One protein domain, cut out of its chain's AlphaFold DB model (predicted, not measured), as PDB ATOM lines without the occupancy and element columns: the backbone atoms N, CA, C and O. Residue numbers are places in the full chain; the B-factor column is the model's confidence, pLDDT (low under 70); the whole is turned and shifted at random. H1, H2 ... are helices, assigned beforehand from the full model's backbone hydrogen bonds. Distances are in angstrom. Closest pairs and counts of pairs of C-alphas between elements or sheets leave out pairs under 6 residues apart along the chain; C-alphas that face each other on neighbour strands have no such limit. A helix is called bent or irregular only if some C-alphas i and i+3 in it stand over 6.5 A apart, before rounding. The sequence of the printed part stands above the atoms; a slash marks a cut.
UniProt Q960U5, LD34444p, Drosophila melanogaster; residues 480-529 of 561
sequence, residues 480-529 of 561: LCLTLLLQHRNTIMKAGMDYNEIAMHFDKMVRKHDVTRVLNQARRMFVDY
ATOM      1  N   LEU A 480     193.898 179.973 146.742       95.31
ATOM      2  CA  LEU A 480     194.476 179.421 147.972       95.31
ATOM      3  C   LEU A 480     193.690 179.863 149.219       95.31
ATOM      4  O   LEU A 480     193.297 179.031 150.033       95.31
ATOM      5  N   CYS A 481     193.378 181.152 149.350       94.38
ATOM      6  CA  CYS A 481     192.497 181.643 150.414       94.38
ATOM      7  C   CYS A 481     191.108 180.979 150.340       94.38
ATOM      8  O   CYS A 481     190.551 180.571 151.361       94.38
ATOM      9  N   LEU A 482     190.573 180.798 149.128       95.06
ATOM     10  CA  LEU A 482     189.297 180.121 148.907       95.06
ATOM     11  C   LEU A 482     189.329 178.637 149.313       95.06
ATOM     12  O   LEU A 482     188.355 178.179 149.907       95.06
ATOM     13  N   THR A 483     190.407 177.875 149.071       96.19
ATOM     14  CA  THR A 483     190.482 176.476 149.546       96.19
ATOM     15  C   THR A 483     190.501 176.378 151.064       96.19
ATOM     16  O   THR A 483     189.796 175.532 151.616       96.19
ATOM     17  N   LEU A 484     191.238 177.257 151.750       95.06
ATOM     18  CA  LEU A 484     191.282 177.298 153.216       95.06
ATOM     19  C   LEU A 484     189.895 177.610 153.809       95.06
ATOM     20  O   LEU A 484     189.448 176.934 154.741       95.06
ATOM     21  N   LEU A 485     189.173 178.570 153.220       95.12
ATOM     22  CA  LEU A 485     187.792 178.895 153.592       95.12
ATOM     23  C   LEU A 485     186.822 177.741 153.294       95.12
ATOM     24  O   LEU A 485     186.025 177.375 154.159       95.12
ATOM     25  N   LEU A 486     186.906 177.114 152.116       95.19
ATOM     26  CA  LEU A 486     186.061 175.972 151.743       95.19
ATOM     27  C   LEU A 486     186.289 174.758 152.653       95.19
ATOM     28  O   LEU A 486     185.313 174.130 153.066       95.19
ATOM     29  N   GLN A 487     187.541 174.467 153.028       94.31
ATOM     30  CA  GLN A 487     187.892 173.369 153.936       94.31
ATOM     31  C   GLN A 487     187.200 173.499 155.306       94.31
ATOM     32  O   GLN A 487     186.860 172.485 155.918       94.31
ATOM     33  N   HIS A 488     186.959 174.727 155.781       94.88
ATOM     34  CA  HIS A 488     186.351 174.990 157.093       94.88
ATOM     35  C   HIS A 488     184.932 175.563 157.050       94.88
ATOM     36  O   HIS A 488     184.311 175.690 158.108       94.88
ATOM     37  N   ARG A 489     184.373 175.821 155.860       95.94
ATOM     38  CA  ARG A 489     183.011 176.341 155.638       95.94
ATOM     39  C   ARG A 489     181.973 175.662 156.525       95.94
ATOM     40  O   ARG A 489     181.207 176.337 157.205       95.94
ATOM     41  N   ASN A 490     181.959 174.331 156.542       96.44
ATOM     42  CA  ASN A 490     180.952 173.569 157.280       96.44
ATOM     43  C   ASN A 490     181.153 173.662 158.806       96.44
ATOM     44  O   ASN A 490     180.174 173.605 159.542       96.44
ATOM     45  N   THR A 491     182.384 173.860 159.292       95.56
ATOM     46  CA  THR A 491     182.667 174.130 160.714       95.56
ATOM     47  C   THR A 491     182.216 175.537 161.102       95.56
ATOM     48  O   THR A 491     181.488 175.686 162.077       95.56
ATOM     49  N   ILE A 492     182.594 176.545 160.307       96.62
ATOM     50  CA  ILE A 492     182.245 177.960 160.511       96.62
ATOM     51  C   ILE A 492     180.724 178.135 160.545       96.62
ATOM     52  O   ILE A 492     180.182 178.636 161.528       96.62
ATOM     53  N   MET A 493     180.024 177.632 159.523       96.56
ATOM     54  CA  MET A 493     178.569 177.761 159.395       96.56
ATOM     55  C   MET A 493     177.798 176.963 160.458       96.56
ATOM     56  O   MET A 493     176.763 177.427 160.924       96.56
ATOM     57  N   LYS A 494     178.281 175.778 160.870       97.69
ATOM     58  CA  LYS A 494     177.603 174.950 161.887       97.69
ATOM     59  C   LYS A 494     177.790 175.475 163.312       97.69
ATOM     60  O   LYS A 494     176.904 175.284 164.139       97.69
ATOM     61  N   ALA A 495     178.934 176.093 163.603       96.06
ATOM     62  CA  ALA A 495     179.181 176.748 164.885       96.06
ATOM     63  C   ALA A 495     178.610 178.178 164.940       96.06
ATOM     64  O   ALA A 495     178.411 178.694 166.032       96.06
ATOM     65  N   GLY A 496     178.325 178.795 163.786       96.12
ATOM     66  CA  GLY A 496     177.849 180.178 163.699       96.12
ATOM     67  C   GLY A 496     178.928 181.209 164.037       96.12
ATOM     68  O   GLY A 496     178.590 182.262 164.564       96.12
ATOM     69  N   MET A 497     180.204 180.884 163.780       96.31
ATOM     70  CA  MET A 497     181.349 181.661 164.275       96.31
ATOM     71  C   MET A 497     181.350 183.110 163.774       96.31
ATOM     72  O   MET A 497     181.166 183.356 162.578       96.31
ATOM     73  N   ASP A 498     181.616 184.048 164.686       96.75
ATOM     74  CA  ASP A 498     181.794 185.466 164.354       96.75
ATOM     75  C   ASP A 498     183.152 185.742 163.667       96.75
ATOM     76  O   ASP A 498     183.991 184.855 163.499       96.75
ATOM     77  N   TYR A 499     183.394 186.988 163.247       96.75
ATOM     78  CA  TYR A 499     184.651 187.383 162.594       96.75
ATOM     79  C   TYR A 499     185.905 187.093 163.446       96.75
ATOM     80  O   TYR A 499     186.925 186.632 162.926       96.75
ATOM     81  N   ASN A 500     185.827 187.323 164.757       97.25
ATOM     82  CA  ASN A 500     186.926 187.129 165.701       97.25
ATOM     83  C   ASN A 500     187.169 185.634 165.958       97.25
ATOM     84  O   ASN A 500     188.312 185.180 166.030       97.25
ATOM     85  N   GLU A 501     186.099 184.847 166.057       96.94
ATOM     86  CA  GLU A 501     186.144 183.393 166.175       96.94
ATOM     87  C   GLU A 501     186.689 182.727 164.912       96.94
ATOM     88  O   GLU A 501     187.497 181.805 165.023       96.94
ATOM     89  N   ILE A 502     186.331 183.224 163.723       96.00
ATOM     90  CA  ILE A 502     186.903 182.784 162.442       96.00
ATOM     91  C   ILE A 502     188.415 183.051 162.413       96.00
ATOM     92  O   ILE A 502     189.178 182.136 162.090       96.00
ATOM     93  N   ALA A 503     188.868 184.247 162.806       96.44
ATOM     94  CA  ALA A 503     190.297 184.560 162.904       96.44
ATOM     95  C   ALA A 503     191.014 183.620 163.894       96.44
ATOM     96  O   ALA A 503     191.956 182.915 163.523       96.44
ATOM     97  N   MET A 504     190.490 183.494 165.120       97.12
ATOM     98  CA  MET A 504     191.013 182.568 166.133       97.12
ATOM     99  C   MET A 504     190.978 181.093 165.700       97.12
ATOM    100  O   MET A 504     191.759 180.288 166.211       97.12
ATOM    101  N   HIS A 505     190.050 180.692 164.829       96.00
ATOM    102  CA  HIS A 505     189.973 179.339 164.274       96.00
ATOM    103  C   HIS A 505     191.089 179.097 163.256       96.00
ATOM    104  O   HIS A 505     191.763 178.067 163.336       96.00
ATOM    105  N   PHE A 506     191.345 180.050 162.355       95.69
ATOM    106  CA  PHE A 506     192.434 179.931 161.383       95.69
ATOM    107  C   PHE A 506     193.825 180.005 162.032       95.69
ATOM    108  O   PHE A 506     194.669 179.172 161.698       95.69
ATOM    109  N   ASP A 507     194.039 180.844 163.051       95.38
ATOM    110  CA  ASP A 507     195.270 180.836 163.868       95.38
ATOM    111  C   ASP A 507     195.555 179.448 164.468       95.38
ATOM    112  O   ASP A 507     196.672 178.921 164.410       95.38
ATOM    113  N   LYS A 508     194.511 178.788 164.989       95.00
ATOM    114  CA  LYS A 508     194.588 177.415 165.521       95.00
ATOM    115  C   LYS A 508     194.814 176.362 164.430       95.00
ATOM    116  O   LYS A 508     195.091 175.211 164.788       95.00
ATOM    117  N   MET A 509     194.701 176.711 163.148       93.12
ATOM    118  CA  MET A 509     194.844 175.822 161.990       93.12
ATOM    119  C   MET A 509     196.131 176.028 161.172       93.12
ATOM    120  O   MET A 509     196.484 175.118 160.424       93.12
ATOM    121  N   VAL A 510     196.887 177.120 161.364       90.12
ATOM    122  CA  VAL A 510     198.125 177.453 160.609       90.12
ATOM    123  C   VAL A 510     199.090 176.268 160.432       90.12
ATOM    124  O   VAL A 510     199.654 176.084 159.360       90.12
ATOM    125  N   ARG A 511     199.264 175.425 161.462       94.25
ATOM    126  CA  ARG A 511     200.151 174.236 161.442       94.25
ATOM    127  C   ARG A 511     199.412 172.893 161.291       94.25
ATOM    128  O   ARG A 511     199.952 171.853 161.655       94.25
ATOM    129  N   LYS A 512     198.159 172.912 160.831       92.25
ATOM    130  CA  LYS A 512     197.263 171.742 160.708       92.25
ATOM    131  C   LYS A 512     196.645 171.576 159.315       92.25
ATOM    132  O   LYS A 512     195.932 170.599 159.090       92.25
ATOM    133  N   HIS A 513     196.872 172.510 158.392       93.44
ATOM    134  CA  HIS A 513     196.477 172.328 156.998       93.44
ATOM    135  C   HIS A 513     197.403 171.326 156.299       93.44
ATOM    136  O   HIS A 513     198.624 171.404 156.408       93.44
ATOM    137  N   ASP A 514     196.806 170.406 155.543       93.31
ATOM    138  CA  ASP A 514     197.517 169.560 154.589       93.31
ATOM    139  C   ASP A 514     197.892 170.415 153.374       93.31
ATOM    140  O   ASP A 514     197.056 170.696 152.512       93.31
ATOM    141  N   VAL A 515     199.150 170.861 153.339       94.00
ATOM    142  CA  VAL A 515     199.693 171.737 152.290       94.00
ATOM    143  C   VAL A 515     199.530 171.108 150.902       94.00
ATOM    144  O   VAL A 515     199.135 171.795 149.962       94.00
ATOM    145  N   THR A 516     199.760 169.800 150.768       95.00
ATOM    146  CA  THR A 516     199.660 169.083 149.490       95.00
ATOM    147  C   THR A 516     198.222 169.065 148.984       95.00
ATOM    148  O   THR A 516     197.967 169.420 147.829       95.00
ATOM    149  N   ARG A 517     197.260 168.710 149.846       95.12
ATOM    150  CA  ARG A 517     195.837 168.661 149.482       95.12
ATOM    151  C   ARG A 517     195.276 170.050 149.180       95.12
ATOM    152  O   ARG A 517     194.589 170.217 148.174       95.12
ATOM    153  N   VAL A 518     195.608 171.046 150.004       95.88
ATOM    154  CA  VAL A 518     195.190 172.447 149.823       95.88
ATOM    155  C   VAL A 518     195.728 173.017 148.505       95.88
ATOM    156  O   VAL A 518     194.951 173.575 147.728       95.88
ATOM    157  N   LEU A 519     197.018 172.826 148.200       96.56
ATOM    158  CA  LEU A 519     197.616 173.293 146.942       96.56
ATOM    159  C   LEU A 519     197.059 172.557 145.715       96.56
ATOM    160  O   LEU A 519     196.836 173.191 144.686       96.56
ATOM    161  N   ASN A 520     196.802 171.249 145.799       96.38
ATOM    162  CA  ASN A 520     196.215 170.493 144.687       96.38
ATOM    163  C   ASN A 520     194.764 170.913 144.403       96.38
ATOM    164  O   ASN A 520     194.391 171.079 143.241       96.38
ATOM    165  N   GLN A 521     193.966 171.170 145.444       96.62
ATOM    166  CA  GLN A 521     192.618 171.717 145.287       96.62
ATOM    167  C   GLN A 521     192.648 173.142 144.701       96.62
ATOM    168  O   GLN A 521     191.864 173.447 143.802       96.62
ATOM    169  N   ALA A 522     193.583 173.993 145.145       97.12
ATOM    170  CA  ALA A 522     193.742 175.355 144.629       97.12
ATOM    171  C   ALA A 522     194.167 175.347 143.152       97.12
ATOM    172  O   ALA A 522     193.571 176.055 142.342       97.12
ATOM    173  N   ARG A 523     195.122 174.479 142.778       96.25
ATOM    174  CA  ARG A 523     195.535 174.256 141.382       96.25
ATOM    175  C   ARG A 523     194.362 173.845 140.495       96.25
ATOM    176  O   ARG A 523     194.205 174.423 139.425       96.25
ATOM    177  N   ARG A 524     193.510 172.912 140.939       95.44
ATOM    178  CA  ARG A 524     192.327 172.481 140.170       95.44
ATOM    179  C   ARG A 524     191.360 173.641 139.913       95.44
ATOM    180  O   ARG A 524     191.033 173.903 138.761       95.44
ATOM    181  N   MET A 525     190.974 174.381 140.958       93.38
ATOM    182  CA  MET A 525     190.061 175.526 140.807       93.38
ATOM    183  C   MET A 525     190.661 176.653 139.952       93.38
ATOM    184  O   MET A 525     189.948 177.245 139.147       93.38
ATOM    185  N   PHE A 526     191.966 176.915 140.073       94.00
ATOM    186  CA  PHE A 526     192.660 177.909 139.251       94.00
ATOM    187  C   PHE A 526     192.720 177.500 137.771       94.00
ATOM    188  O   PHE A 526     192.441 178.321 136.903       94.00
ATOM    189  N   VAL A 527     193.001 176.229 137.466       93.12
ATOM    190  CA  VAL A 527     192.975 175.696 136.091       93.12
ATOM    191  C   VAL A 527     191.571 175.771 135.485       93.12
ATOM    192  O   VAL A 527     191.425 176.157 134.324       93.12
ATOM    193  N   ASP A 528     190.529 175.448 136.249       91.06
ATOM    194  CA  ASP A 528     189.148 175.533 135.762       91.06
ATOM    195  C   ASP A 528     188.695 176.998 135.564       91.06
ATOM    196  O   ASP A 528     187.999 177.300 134.593       91.06
ATOM    197  N   TYR A 529     189.196 177.931 136.381       90.81
ATOM    198  CA  TYR A 529     189.088 179.376 136.144       90.81
ATOM    199  C   TYR A 529     189.827 179.823 134.872       90.81
ATOM    200  O   TYR A 529     189.227 180.521 134.060       90.81
TER     201      TYR A 529
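Overview. This is residues 480 to 529 of the 561 residues of the protein "LD34444p" of Drosophila melanogaster (UniProt Q960U5). Look for an open frame of three helices: kinked H1 makes one side, its first residues, 480 to 484, pack on H3 at residues 518 to 522, H2 turns off at a corner after the last residues of H1, and residues 508 to 514 bridge H2 to H3 opposite H1. The printed part has 50 residues, 40 of them in three named helices in the order H1, H2, H3, with no named strand, and its class is all helix. The whole is only just loose, close to compact, with a radius of gyration of the C-alphas of 11.8 A and spans of 32 by 22 by 14 A.

Arrangement. Start at H1, residues 480 to 495, irregular where C-alphas 487 and 490 are 7.7 A apart, with a kink of 51 degrees near residue 488. Its residues 480 to 484 alone touch residues 518 to 522 of H3, residues 515 to 529; the closest C-alphas, of Leu 480 and Ala 522, are 5.3 A apart. Their lines are only just about perpendicular, at 73 degrees. H2, residues 499 to 507, is close to H1 but not clearly touching: C-alphas of Ile 492 and Ile 502, the closest, are 7.0 A apart. H2 and H3 are apart. Every O i to N i+4 pair is within hydrogen-bond range in H2 and H3, and 10 of 12 in H1.

Along the chain. Find C-alpha 480 at (194.476, 179.421, 147.972); H1 runs 23.0 A from there. H3 runs 20.8 A to C-alpha 529 at (189.088, 179.376, 136.144).

Size, cuts and confidence. The printed part has no cut, and no printed residue is under 70 in pLDDT. The H1 to H2 link is tight, the H2 to H3 link short.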